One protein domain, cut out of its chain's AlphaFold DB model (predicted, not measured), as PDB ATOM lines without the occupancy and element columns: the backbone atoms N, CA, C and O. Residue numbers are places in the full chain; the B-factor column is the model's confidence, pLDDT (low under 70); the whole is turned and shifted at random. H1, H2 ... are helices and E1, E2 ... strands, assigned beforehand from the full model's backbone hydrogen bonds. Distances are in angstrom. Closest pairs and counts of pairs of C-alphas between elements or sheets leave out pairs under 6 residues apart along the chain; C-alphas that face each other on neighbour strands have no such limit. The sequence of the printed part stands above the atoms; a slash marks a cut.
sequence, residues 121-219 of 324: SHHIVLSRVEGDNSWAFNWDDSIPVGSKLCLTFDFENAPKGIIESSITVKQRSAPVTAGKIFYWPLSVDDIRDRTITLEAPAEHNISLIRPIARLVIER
ATOM      1  N   SER A 121     103.322 111.703 146.124       50.09
ATOM      2  CA  SER A 121     102.255 111.302 147.041       50.09
ATOM      3  C   SER A 121     100.919 111.664 146.415       50.09
ATOM      4  O   SER A 121     100.697 112.821 146.053       50.09
ATOM      5  N   HIS A 122     100.040 110.670 146.301       56.41
ATOM      6  CA  HIS A 122      98.699 110.836 145.758       56.41
ATOM      7  C   HIS A 122      97.682 110.943 146.894       56.41
ATOM      8  O   HIS A 122      97.511 109.994 147.659       56.41
ATOM      9  N   HIS A 123      96.979 112.069 146.973       58.66
ATOM     10  CA  HIS A 123      95.842 112.248 147.873       58.66
ATOM     11  C   HIS A 123      94.547 112.219 147.066       58.66
ATOM     12  O   HIS A 123      94.457 112.848 146.016       58.66
ATOM     13  N   ILE A 124      93.546 111.470 147.528       62.19
ATOM     14  CA  ILE A 124      92.222 111.470 146.893       62.19
ATOM     15  C   ILE A 124      91.568 112.816 147.200       62.19
ATOM     16  O   ILE A 124      91.493 113.203 148.364       62.19
ATOM     17  N   VAL A 125      91.105 113.517 146.166       61.69
ATOM     18  CA  VAL A 125      90.400 114.795 146.319       61.69
ATOM     19  C   VAL A 125      88.920 114.568 146.063       61.69
ATOM     20  O   VAL A 125      88.539 113.937 145.076       61.69
ATOM     21  N   LEU A 126      88.077 115.085 146.953       62.16
ATOM     22  CA  LEU A 126      86.634 115.065 146.753       62.16
ATOM     23  C   LEU A 126      86.280 116.070 145.651       62.16
ATOM     24  O   LEU A 126      86.557 117.263 145.766       62.16
ATOM     25  N   SER A 127      85.671 115.574 144.576       65.06
ATOM     26  CA  SER A 127      85.113 116.413 143.516       65.06
ATOM     27  C   SER A 127      83.628 116.644 143.766       65.06
ATOM     28  O   SER A 127      82.869 115.699 144.006       65.06
ATOM     29  N   ARG A 128      83.204 117.905 143.694       62.97
ATOM     30  CA  ARG A 128      81.797 118.291 143.648       62.97
ATOM     31  C   ARG A 128      81.480 118.739 142.228       62.97
ATOM     32  O   ARG A 128      82.163 119.585 141.664       62.97
ATOM     33  N   VAL A 129      80.449 118.148 141.642       61.56
ATOM     34  CA  VAL A 129      79.926 118.606 140.354       61.56
ATOM     35  C   VAL A 129      79.036 119.817 140.631       61.56
ATOM     36  O   VAL A 129      78.039 119.683 141.343       61.56
ATOM     37  N   GLU A 130      79.431 120.990 140.139       56.09
ATOM     38  CA  GLU A 130      78.665 122.235 140.256       56.09
ATOM     39  C   GLU A 130      77.990 122.515 138.903       56.09
ATOM     40  O   GLU A 130      78.533 123.171 138.019       56.09
ATOM     41  N   GLY A 131      76.795 121.948 138.716       57.69
ATOM     42  CA  GLY A 131      76.040 122.033 137.458       57.69
ATOM     43  C   GLY A 131      76.516 121.061 136.372       57.69
ATOM     44  O   GLY A 131      77.382 120.225 136.609       57.69
ATOM     45  N   ASP A 132      75.936 121.161 135.173       60.19
ATOM     46  CA  ASP A 132      76.171 120.185 134.092       60.19
ATOM     47  C   ASP A 132      77.573 120.292 133.463       60.19
ATOM     48  O   ASP A 132      78.084 119.305 132.940       60.19
ATOM     49  N   ASN A 133      78.228 121.456 133.575       70.38
ATOM     50  CA  ASN A 133      79.457 121.776 132.835       70.38
ATOM     51  C   ASN A 133      80.631 122.247 133.714       70.38
ATOM     52  O   ASN A 133      81.588 122.812 133.186       70.38
ATOM     53  N   SER A 134      80.595 122.065 135.039       75.88
ATOM     54  CA  SER A 134      81.736 122.452 135.877       75.88
ATOM     55  C   SER A 134      82.017 121.495 137.036       75.88
ATOM     56  O   SER A 134      81.119 120.893 137.635       75.88
ATOM     57  N   TRP A 135      83.305 121.341 137.341       80.25
ATOM     58  CA  TRP A 135      83.806 120.478 138.406       80.25
ATOM     59  C   TRP A 135      84.632 121.289 139.396       80.25
ATOM     60  O   TRP A 135      85.696 121.800 139.047       80.25
ATOM     61  N   ALA A 136      84.164 121.363 140.638       81.06
ATOM     62  CA  ALA A 136      84.876 121.986 141.743       81.06
ATOM     63  C   ALA A 136      85.641 120.925 142.549       81.06
ATOM     64  O   ALA A 136      85.098 119.875 142.911       81.06
ATOM     65  N   PHE A 137      86.904 121.208 142.849       82.19
ATOM     66  CA  PHE A 137      87.770 120.368 143.672       82.19
ATOM     67  C   PHE A 137      88.252 121.177 144.865       82.19
ATOM     68  O   PHE A 137      88.877 122.221 144.681       82.19
ATOM     69  N   ASN A 138      87.995 120.663 146.067       80.50
ATOM     70  CA  ASN A 138      88.336 121.327 147.322       80.50
ATOM     71  C   ASN A 138      89.223 120.415 148.172       80.50
ATOM     72  O   ASN A 138      89.096 119.188 148.121       80.50
ATOM     73  N   TRP A 139      90.091 121.011 148.984       75.12
ATOM     74  CA  TRP A 139      90.957 120.285 149.912       75.12
ATOM     75  C   TRP A 139      91.105 121.022 151.244       75.12
ATOM     76  O   TRP A 139      91.186 122.248 151.297       75.12
ATOM     77  N   ASP A 140      91.175 120.258 152.332       65.50
ATOM     78  CA  ASP A 140      91.229 120.817 153.688       65.50
ATOM     79  C   ASP A 140      92.664 121.124 154.149       65.50
ATOM     80  O   ASP A 140      92.892 122.055 154.931       65.50
ATOM     81  N   ASP A 141      93.639 120.379 153.625       63.25
ATOM     82  CA  ASP A 141      95.042 120.450 154.031       63.25
ATOM     83  C   ASP A 141      95.821 121.552 153.295       63.25
ATOM     84  O   ASP A 141      95.535 121.915 152.154       63.25
ATOM     85  N   SER A 142      96.863 122.081 153.942       64.50
ATOM     86  CA  SER A 142      97.811 122.995 153.298       64.50
ATOM     87  C   SER A 142      98.686 122.235 152.298       64.50
ATOM     88  O   SER A 142      99.542 121.441 152.693       64.50
ATOM     89  N   ILE A 143      98.490 122.497 151.008       67.12
ATOM     90  CA  ILE A 143      99.218 121.849 149.911       67.12
ATOM     91  C   ILE A 143     100.438 122.699 149.510       67.12
ATOM     92  O   ILE A 143     100.335 123.925 149.457       67.12
ATOM     93  N   PRO A 144     101.601 122.093 149.201       63.12
ATOM     94  CA  PRO A 144     102.770 122.842 148.752       63.12
ATOM     95  C   PRO A 144     102.625 123.377 147.318       63.12
ATOM     96  O   PRO A 144     102.005 122.757 146.447       63.12
ATOM     97  N   VAL A 145     103.276 124.517 147.063       66.00
ATOM     98  CA  VAL A 145     103.382 125.141 145.733       66.00
ATOM     99  C   VAL A 145     104.082 124.194 144.754       66.00
ATOM    100  O   VAL A 145     105.137 123.651 145.071       66.00
ATOM    101  N   GLY A 146     103.492 124.000 143.569       67.75
ATOM    102  CA  GLY A 146     103.970 123.050 142.551       67.75
ATOM    103  C   GLY A 146     103.188 121.733 142.485       67.75
ATOM    104  O   GLY A 146     103.470 120.900 141.625       67.75
ATOM    105  N   SER A 147     102.189 121.550 143.351       74.50
ATOM    106  CA  SER A 147     101.286 120.396 143.296       74.50
ATOM    107  C   SER A 147     100.420 120.402 142.031       74.50
ATOM    108  O   SER A 147     100.100 121.454 141.471       74.50
ATOM    109  N   LYS A 148     100.037 119.210 141.571       82.75
ATOM    110  CA  LYS A 148      99.270 119.002 140.336       82.75
ATOM    111  C   LYS A 148      97.994 118.230 140.642       82.75
ATOM    112  O   LYS A 148      97.987 117.348 141.493       82.75
ATOM    113  N   LEU A 149      96.917 118.522 139.932       82.19
ATOM    114  CA  LEU A 149      95.684 117.747 139.976       82.19
ATOM    115  C   LEU A 149      95.724 116.702 138.855       82.19
ATOM    116  O   LEU A 149      95.832 117.044 137.682       82.19
ATOM    117  N   CYS A 150      95.673 115.430 139.221       82.12
ATOM    118  CA  CYS A 150      95.624 114.287 138.321       82.12
ATOM    119  C   CYS A 150      94.169 113.867 138.117       82.12
ATOM    120  O   CYS A 150      93.443 113.617 139.081       82.12
ATOM    121  N   LEU A 151      93.745 113.827 136.858       80.25
ATOM    122  CA  LEU A 151      92.370 113.585 136.444       80.25
ATOM    123  C   LEU A 151      92.332 112.572 135.307       80.25
ATOM    124  O   LEU A 151      93.304 112.371 134.577       80.25
ATOM    125  N   THR A 152      91.185 111.930 135.136       77.38
ATOM    126  CA  THR A 152      90.908 111.073 133.984       77.38
ATOM    127  C   THR A 152      89.475 111.314 133.550       77.38
ATOM    128  O   THR A 152      88.573 111.426 134.386       77.38
ATOM    129  N   PHE A 153      89.287 111.427 132.243       75.12
ATOM    130  CA  PHE A 153      88.014 111.781 131.638       75.12
ATOM    131  C   PHE A 153      87.505 110.633 130.788       75.12
ATOM    132  O   PHE A 153      88.290 109.956 130.113       75.12
ATOM    133  N   ASP A 154      86.191 110.455 130.832       73.00
ATOM    134  CA  ASP A 154      85.473 109.518 129.992       73.00
ATOM    135  C   ASP A 154      84.596 110.269 128.992       73.00
ATOM    136  O   ASP A 154      83.883 111.220 129.339       73.00
ATOM    137  N   PHE A 155      84.692 109.844 127.736       72.69
ATOM    138  CA  PHE A 155      83.981 110.403 126.592       72.69
ATOM    139  C   PHE A 155      82.855 109.460 126.133       72.69
ATOM    140  O   PHE A 155      82.381 109.595 125.010       72.69
ATOM    141  N   GLU A 156      82.402 108.514 126.970       62.25
ATOM    142  CA  GLU A 156      81.306 107.573 126.659       62.25
ATOM    143  C   GLU A 156      80.050 108.234 126.048       62.25
ATOM    144  O   GLU A 156      79.391 107.631 125.202       62.25
ATOM    145  N   ASN A 157      79.754 109.492 126.403       61.72
ATOM    146  CA  ASN A 157      78.607 110.255 125.890       61.72
ATOM    147  C   ASN A 157      78.962 111.287 124.796       61.72
ATOM    148  O   ASN A 157      78.113 112.103 124.424       61.72
ATOM    149  N   ALA A 158      80.198 111.281 124.288       60.56
ATOM    150  CA  ALA A 158      80.658 112.223 123.274       60.56
ATOM    151  C   ALA A 158      80.208 111.811 121.852       60.56
ATOM    152  O   ALA A 158      80.097 110.619 121.543       60.56
ATOM    153  N   PRO A 159      79.980 112.779 120.942       61.56
ATOM    154  CA  PRO A 159      79.734 112.498 119.528       61.56
ATOM    155  C   PRO A 159      80.828 111.608 118.911       61.56
ATOM    156  O   PRO A 159      82.023 111.821 119.125       61.56
ATOM    157  N   LYS A 160      80.428 110.610 118.107       60.31
ATOM    158  CA  LYS A 160      81.360 109.675 117.445       60.31
ATOM    159  C   LYS A 160      82.414 110.439 116.629       60.31
ATOM    160  O   LYS A 160      82.059 111.173 115.713       60.31
ATOM    161  N   GLY A 161      83.694 110.203 116.924       60.78
ATOM    162  CA  GLY A 161      84.836 110.786 116.201       60.78
ATOM    163  C   GLY A 161      85.647 111.816 116.992       60.78
ATOM    164  O   GLY A 161      86.713 112.218 116.533       60.78
ATOM    165  N   ILE A 162      85.196 112.205 118.185       63.69
ATOM    166  CA  ILE A 162      85.933 113.111 119.073       63.69
ATOM    167  C   ILE A 162      86.906 112.302 119.932       63.69
ATOM    168  O   ILE A 162      86.502 111.445 120.716       63.69
ATOM    169  N   ILE A 163      88.202 112.576 119.775       63.72
ATOM    170  CA  ILE A 163      89.289 111.898 120.505       63.72
ATOM    171  C   ILE A 163      90.001 112.876 121.453       63.72
ATOM    172  O   ILE A 163      90.581 112.468 122.460       63.72
ATOM    173  N   GLU A 164      89.902 114.175 121.170       66.81
ATOM    174  CA  GLU A 164      90.530 115.251 121.925       66.81
ATOM    175  C   GLU A 164      89.496 116.326 122.255       66.81
ATOM    176  O   GLU A 164      88.613 116.630 121.457       66.81
ATOM    177  N   SER A 165      89.610 116.900 123.445       73.12
ATOM    178  CA  SER A 165      88.870 118.090 123.848       73.12
ATOM    179  C   SER A 165      89.770 118.986 124.690       73.12
ATOM    180  O   SER A 165      90.942 118.669 124.869       73.12
ATOM    181  N   SER A 166      89.272 120.103 125.212       75.44
ATOM    182  CA  SER A 166      90.082 121.018 126.015       75.44
ATOM    183  C   SER A 166      89.373 121.437 127.289       75.44
ATOM    184  O   SER A 166      88.210 121.826 127.244       75.44
ATOM    185  N   ILE A 167      90.089 121.405 128.411       75.94
ATOM    186  CA  ILE A 167      89.591 121.899 129.696       75.94
ATOM    187  C   ILE A 167      90.091 123.311 129.911       75.94
ATOM    188  O   ILE A 167      91.266 123.603 129.671       75.94
ATOM    189  N   THR A 168      89.192 124.158 130.399       76.81
ATOM    190  CA  THR A 168      89.472 125.568 130.650       76.81
ATOM    191  C   THR A 168      89.395 125.895 132.136       76.81
ATOM    192  O   THR A 168      88.542 125.394 132.867       76.81
ATOM    193  N   VAL A 169      90.335 126.727 132.585       75.38
ATOM    194  CA  VAL A 169      90.330 127.358 133.911       75.38
ATOM    195  C   VAL A 169      90.761 128.800 133.728       75.38
ATOM    196  O   VAL A 169      91.904 129.066 133.330       75.38
ATOM    197  N   LYS A 170      89.872 129.746 134.043       76.00
ATOM    198  CA  LYS A 170      90.124 131.182 133.857       76.00
ATOM    199  C   LYS A 170      90.524 131.467 132.392       76.00
ATOM    200  O   LYS A 170      89.694 131.362 131.502       76.00
ATOM    201  N   GLN A 171      91.792 131.805 132.126       72.06
ATOM    202  CA  GLN A 171      92.324 132.112 130.783       72.06
ATOM    203  C   GLN A 171      93.219 131.006 130.193       72.06
ATOM    204  O   GLN A 171      93.829 131.199 129.143       72.06
ATOM    205  N   ARG A 172      93.361 129.861 130.872       76.38
ATOM    206  CA  ARG A 172      94.218 128.757 130.421       76.38
ATOM    207  C   ARG A 172      93.358 127.621 129.895       76.38
ATOM    208  O   ARG A 172      92.405 127.218 130.554       76.38
ATOM    209  N   SER A 173      93.740 127.096 128.738       78.75
ATOM    210  CA  SER A 173      93.149 125.903 128.137       78.75
ATOM    211  C   SER A 173      94.234 124.854 127.932       78.75
ATOM    212  O   SER A 173      95.353 125.203 127.548       78.75
ATOM    213  N   ALA A 174      93.926 123.585 128.192       79.56
ATOM    214  CA  ALA A 174      94.821 122.484 127.854       79.56
ATOM    215  C   ALA A 174      94.053 121.295 127.258       79.56
ATOM    216  O   ALA A 174      92.925 121.021 127.684       79.56
ATOM    217  N   PRO A 175      94.654 120.588 126.286       80.75
ATOM    218  CA  PRO A 175      94.014 119.468 125.618       80.75
ATOM    219  C   PRO A 175      93.944 118.231 126.522       80.75
ATOM    220  O   PRO A 175      94.844 117.959 127.318       80.75
ATOM    221  N   VAL A 176      92.880 117.457 126.353       77.25
ATOM    222  CA  VAL A 176      92.548 116.245 127.099       77.25
ATOM    223  C   VAL A 176      92.158 115.152 126.116       77.25
ATOM    224  O   VAL A 176      91.412 115.391 125.171       77.25
ATOM    225  N   THR A 177      92.634 113.937 126.368       77.50
ATOM    226  CA  THR A 177      92.308 112.742 125.583       77.50
ATOM    227  C   THR A 177      91.532 111.755 126.452       77.50
ATOM    228  O   THR A 177      91.886 111.561 127.618       77.50
ATOM    229  N   ALA A 178      90.526 111.090 125.881       71.69
ATOM    230  CA  ALA A 178      89.758 110.050 126.572       71.69
ATOM    231  C   ALA A 178      90.664 108.958 127.166       71.69
ATOM    232  O   ALA A 178      91.589 108.478 126.503       71.69
ATOM    233  N   GLY A 179      90.403 108.563 128.416       68.25
ATOM    234  CA  GLY A 179      91.098 107.459 129.088       68.25
ATOM    235  C   GLY A 179      92.582 107.693 129.402       68.25
ATOM    236  O   GLY A 179      93.217 106.828 130.008       68.25
ATOM    237  N   LYS A 180      93.156 108.846 129.030       76.44
ATOM    238  CA  LYS A 180      94.523 109.218 129.406       76.44
ATOM    239  C   LYS A 180      94.531 110.018 130.701       76.44
ATOM    240  O   LYS A 180      93.628 110.805 130.984       76.44
ATOM    241  N   ILE A 181      95.602 109.827 131.463       76.00
ATOM    242  CA  ILE A 181      95.859 110.606 132.669       76.00
ATOM    243  C   ILE A 181      96.211 112.034 132.260       76.00
ATOM    244  O   ILE A 181      97.122 112.256 131.460       76.00
ATOM    245  N   PHE A 182      95.499 112.990 132.839       80.88
ATOM    246  CA  PHE A 182      95.694 114.412 132.624       80.88
ATOM    247  C   PHE A 182      96.184 115.077 133.908       80.88
ATOM    248  O   PHE A 182      95.621 114.851 134.978       80.88
ATOM    249  N   TYR A 183      97.220 115.909 133.799       81.75
ATOM    250  CA  TYR A 183      97.800 116.632 134.929       81.75
ATOM    251  C   TYR A 183      97.577 118.131 134.763       81.75
ATOM    252  O   TYR A 183      98.120 118.742 133.842       81.75
ATOM    253  N   TRP A 184      96.834 118.732 135.687       84.62
ATOM    254  CA  TRP A 184      96.644 120.174 135.751       84.62
ATOM    255  C   TRP A 184      97.559 120.798 136.813       84.62
ATOM    256  O   TRP A 184      97.436 120.457 137.992       84.62
ATOM    257  N   PRO A 185      98.487 121.701 136.454       84.69
ATOM    258  CA  PRO A 185      99.320 122.388 137.437       84.69
ATOM    259  C   PRO A 185      98.496 123.406 138.237       84.69
ATOM    260  O   PRO A 185      97.834 124.263 137.650       84.69
ATOM    261  N   LEU A 186      98.559 123.342 139.570       82.56
ATOM    262  CA  LEU A 186      97.881 124.308 140.439       82.56
ATOM    263  C   LEU A 186      98.668 125.620 140.504       82.56
ATOM    264  O   LEU A 186      99.895 125.618 140.647       82.56
ATOM    265  N   SER A 187      97.965 126.749 140.409       82.56
ATOM    266  CA  SER A 187      98.564 128.066 140.629       82.56
ATOM    267  C   SER A 187      98.673 128.394 142.123       82.56
ATOM    268  O   SER A 187      98.091 127.722 142.974       82.56
ATOM    269  N   VAL A 188      99.440 129.438 142.453       78.25
ATOM    270  CA  VAL A 188      99.599 129.909 143.842       78.25
ATOM    271  C   VAL A 188      98.252 130.323 144.441       78.25
ATOM    272  O   VAL A 188      97.997 130.045 145.611       78.25
ATOM    273  N   ASP A 189      97.386 130.931 143.629       80.06
ATOM    274  CA  ASP A 189      96.055 131.368 144.050       80.06
ATOM    275  C   ASP A 189      95.148 130.167 144.334       80.06
ATOM    276  O   ASP A 189      94.533 130.113 145.392       80.06
ATOM    277  N   ASP A 190      95.156 129.144 143.471       81.44
ATOM    278  CA  ASP A 190      94.325 127.947 143.672       81.44
ATOM    279  C   ASP A 190      94.700 127.229 144.984       81.44
ATOM    280  O   ASP A 190      93.836 126.786 145.738       81.44
ATOM    281  N   ILE A 191      96.000 127.165 145.307       76.31
ATOM    282  CA  ILE A 191      96.508 126.586 146.563       76.31
ATOM    283  C   ILE A 191      96.081 127.414 147.778       76.31
ATOM    284  O   ILE A 191      95.735 126.845 148.817       76.31
ATOM    285  N   ARG A 192      96.112 128.747 147.658       76.06
ATOM    286  CA  ARG A 192      95.722 129.670 148.727       76.06
ATOM    287  C   ARG A 192      94.225 129.599 149.013       76.06
ATOM    288  O   ARG A 192      93.846 129.525 150.181       76.06
ATOM    289  N   ASP A 193      93.418 129.603 147.961       81.06
ATOM    290  CA  ASP A 193      91.956 129.591 148.032       81.06
ATOM    291  C   ASP A 193      91.414 128.191 148.352       81.06
ATOM    292  O   ASP A 193      90.275 128.039 148.784       81.06
ATOM    293  N   ARG A 194      92.271 127.170 148.224       77.94
ATOM    294  CA  ARG A 194      92.007 125.751 148.491       77.94
ATOM    295  C   ARG A 194      90.933 125.117 147.617       77.94
ATOM    296  O   ARG A 194      90.345 124.092 147.972       77.94
ATOM    297  N   THR A 195      90.686 125.736 146.474       82.50
ATOM    298  CA  THR A 195      89.629 125.351 145.550       82.50
ATOM    299  C   THR A 195      90.091 125.583 144.123       82.50
ATOM    300  O   THR A 195      90.710 126.606 143.831       82.50
ATOM    301  N   ILE A 196      89.739 124.675 143.219       84.06
ATOM    302  CA  ILE A 196      89.865 124.888 141.777       84.06
ATOM    303  C   ILE A 196      88.595 124.423 141.074       84.06
ATOM    304  O   ILE A 196      88.079 123.340 141.352       84.06
ATOM    305  N   THR A 197      88.104 125.240 140.150       82.94
ATOM    306  CA  THR A 197      86.943 124.946 139.309       82.94
ATOM    307  C   THR A 197      87.403 124.731 137.874       82.94
ATOM    308  O   THR A 197      88.015 125.615 137.274       82.94
ATOM    309  N   LEU A 198      87.133 123.545 137.334       80.31
ATOM    310  CA  LEU A 198      87.395 123.204 135.940       80.31
ATOM    311  C   LEU A 198      86.100 123.315 135.145       80.31
ATOM    312  O   LEU A 198      85.094 122.712 135.524       80.31
ATOM    313  N   GLU A 199      86.142 124.041 134.035       78.00
ATOM    314  CA  GLU A 199      85.011 124.165 133.122       78.00
ATOM    315  C   GLU A 199      85.115 123.100 132.027       78.00
ATOM    316  O   GLU A 199      86.130 122.979 131.325       78.00
ATOM    317  N   ALA A 200      84.053 122.303 131.913       67.62
ATOM    318  CA  ALA A 200      83.879 121.332 130.854       67.62
ATOM    319  C   ALA A 200      83.496 122.063 129.558       67.62
ATOM    320  O   ALA A 200      82.603 122.916 129.576       67.62
ATOM    321  N   PRO A 201      84.107 121.725 128.415       65.00
ATOM    322  CA  PRO A 201      83.657 122.243 127.134       65.00
ATOM    323  C   PRO A 201      82.240 121.724 126.858       65.00
ATOM    324  O   PRO A 201      82.009 120.515 126.773       65.00
ATOM    325  N   ALA A 202      81.294 122.654 126.702       60.53
ATOM    326  CA  ALA A 202      79.869 122.369 126.502       60.53
ATOM    327  C   ALA A 202      79.581 121.498 125.266       60.53
ATOM    328  O   ALA A 202      78.512 120.913 125.137       60.53
ATOM    329  N   GLU A 203      80.536 121.412 124.343       58.16
ATOM    330  CA  GLU A 203      80.350 120.798 123.039       58.16
ATOM    331  C   GLU A 203      80.406 119.260 123.067       58.16
ATOM    332  O   GLU A 203      80.023 118.640 122.074       58.16
ATOM    333  N   HIS A 204      80.967 118.621 124.106       59.56
ATOM    334  CA  HIS A 204      81.419 117.216 124.001       59.56
ATOM    335  C   HIS A 204      80.917 116.271 125.112       59.56
ATOM    336  O   HIS A 204      81.387 115.137 125.167       59.56
ATOM    337  N   ASN A 205      79.964 116.684 125.967       63.38
ATOM    338  CA  ASN A 205      79.367 115.856 127.041       63.38
ATOM    339  C   ASN A 205      80.402 115.012 127.812       63.38
ATOM    340  O   ASN A 205      80.238 113.808 128.030       63.38
ATOM    341  N   ILE A 206      81.509 115.651 128.187       69.06
ATOM    342  CA  ILE A 206      82.622 114.986 128.860       69.06
ATOM    343  C   ILE A 206      82.208 114.680 130.288       69.06
ATOM    344  O   ILE A 206      81.697 115.549 130.990       69.06
ATOM    345  N   SER A 207      82.476 113.459 130.742       70.31
ATOM    346  CA  SER A 207      82.243 113.072 132.128       70.31
ATOM    347  C   SER A 207      83.565 112.844 132.858       70.31
ATOM    348  O   SER A 207      84.520 112.272 132.329       70.31
ATOM    349  N   LEU A 208      83.646 113.333 134.095       66.88
ATOM    350  CA  LEU A 208      84.798 113.105 134.959       66.88
ATOM    351  C   LEU A 208      84.682 111.733 135.635       66.88
ATOM    352  O   LEU A 208      83.703 111.464 136.340       66.88
ATOM    353  N   ILE A 209      85.733 110.914 135.537       66.38
ATOM    354  CA  ILE A 209      85.834 109.668 136.303       66.38
ATOM    355  C   ILE A 209      86.208 110.017 137.751       66.38
ATOM    356  O   ILE A 209      87.379 110.048 138.141       66.38
ATOM    357  N   ARG A 210      85.186 110.285 138.573       56.75
ATOM    358  CA  ARG A 210      85.312 110.690 139.988       56.75
ATOM    359  C   ARG A 210      86.295 109.854 140.836       56.75
ATOM    360  O   ARG A 210      87.020 110.473 141.611       56.75
ATOM    361  N   PRO A 211      86.395 108.509 140.726       49.06
ATOM    362  CA  PRO A 211      87.323 107.728 141.559       49.06
ATOM    363  C   PRO A 211      88.822 107.936 141.257       49.06
ATOM    364  O   PRO A 211      89.661 107.378 141.970       49.06
ATOM    365  N   ILE A 212      89.188 108.715 140.229       58.72
ATOM    366  CA  ILE A 212      90.587 108.894 139.795       58.72
ATOM    367  C   ILE A 212      91.086 110.340 139.992       58.72
ATOM    368  O   ILE A 212      92.261 110.616 139.774       58.72
ATOM    369  N   ALA A 213      90.255 111.253 140.509       64.56
ATOM    370  CA  ALA A 213      90.708 112.598 140.866       64.56
ATOM    371  C   ALA A 213      91.675 112.558 142.062       64.56
ATOM    372  O   ALA A 213      91.288 112.284 143.202       64.56
ATOM    373  N   ARG A 214      92.961 112.803 141.797       72.19
ATOM    374  CA  ARG A 214      94.032 112.722 142.795       72.19
ATOM    375  C   ARG A 214      94.885 113.971 142.768       72.19
ATOM    376  O   ARG A 214      95.352 114.393 141.722       72.19
ATOM    377  N   LEU A 215      95.171 114.524 143.930       66.31
ATOM    378  CA  LEU A 215      96.216 115.513 144.080       66.31
ATOM    379  C   LEU A 215      97.570 114.808 144.082       66.31
ATOM    380  O   LEU A 215      97.816 113.907 144.883       66.31
ATOM    381  N   VAL A 216      98.442 115.243 143.189       65.25
ATOM    382  CA  VAL A 216      99.832 114.833 143.075       65.25
ATOM    383  C   VAL A 216     100.679 115.888 143.760       65.25
ATOM    384  O   VAL A 216     100.808 117.016 143.280       65.25
ATOM    385  N   ILE A 217     101.262 115.508 144.889       61.12
ATOM    386  CA  ILE A 217     102.252 116.322 145.581       61.12
ATOM    387  C   ILE A 217     103.624 115.745 145.238       61.12
ATOM    388  O   ILE A 217     103.937 114.605 145.597       61.12
ATOM    389  N   GLU A 218     104.446 116.529 144.542       53.69
ATOM    390  CA  GLU A 218     105.847 116.174 144.340       53.69
ATOM    391  C   GLU A 218     106.554 116.212 145.698       53.69
ATOM    392  O   GLU A 218     106.604 117.251 146.364       53.69
ATOM    393  N   ARG A 219     107.100 115.070 146.143       48.34
ATOM    394  CA  ARG A 219     107.951 115.078 147.334       48.34
ATOM    395  C   ARG A 219     109.142 115.991 147.067       48.34
ATOM    396  O   ARG A 219     109.821 115.790 146.055       48.34
TER     397      ARG A 219
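What this domain is: This is residues 121 to 219 of the 324 residues of an uncharacterized protein of Planctomycetes bacterium (UniProt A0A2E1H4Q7). The model is an elongated, two-walled body of strands: the strongly twisted sheet E1 E9 E4 E7 makes one wall, and the sheet E2 E3 E8 with the hairpin E5 and E6 makes the other, the two walls only partly face to face. E1 runs on into E2 and so passes from one wall to the other, while the short helix H1 lies at one end and the link of residues 155 to 163 at the opposite end. The printed part has 99 residues with nine named strands and one named helix, in the order E1 E2 E3 E4 E5 E6 E7 H1 E8 E9; each sheet is antiparallel, and the class is mostly strand. The whole is compact, with a radius of gyration of the C-alphas of 13.2 A, and spans 41 by 23 by 21 A.

How they stand to each other: E1, residues 121 to 124, is an edge strand beside E9, residues 214 to 218, with N 123 and O 215 2.9 A apart. E9 is antiparallel to E4, residues 148 to 154, at 148 degrees, with N 150 and O 214 2.7 A apart. E4 is antiparallel to the other edge strand E7, residues 181 to 185, with N 149 and O 184 2.8 A apart. E1 runs on into E2, residues 126 to 129, at 45 degrees. E2 and E3, residues 134 to 138, form a hairpin, with N 128 and O 136 2.8 A apart. E3 is antiparallel to E8, residues 195 to 199, with N 198 and O 135 2.8 A apart. E5, residues 164 to 169, and E6, residues 172 to 177, form a hairpin, with N 176 and O 165 2.7 A apart. The closest C-alphas of E5 and E8 are those of Thr 168 and Glu 199, 5.3 A apart. H1, residues 188 to 193, only grazes the sheet E2 E3 E8, and every O i to N i+4 pair in it is within hydrogen-bond range.

Where its parts are: E1 begins at C-alpha 121, (102.255, 111.302, 147.041). E4, the longest strand with 7 residues, measures 19.7 A from its first C-alpha at (99.270, 119.002, 140.336). E5 measures 17.0 A and E6 16.8 A. E9 ends at C-alpha 218, (105.847, 116.174, 144.340).

The domain as a whole: The C-alphas of Ser 142 and Lys 160 are the two farthest apart, at 41.6 A. The printed part has no cut. The link from E8 to E9, residues 200 to 213, is long, and its residues 207 to 208 pair with residues 153 to 154 of E4. The mean pLDDT of the printed part is 70.4, and 47 residues are under 70, among them residues 121 to 132 and 156 to 164.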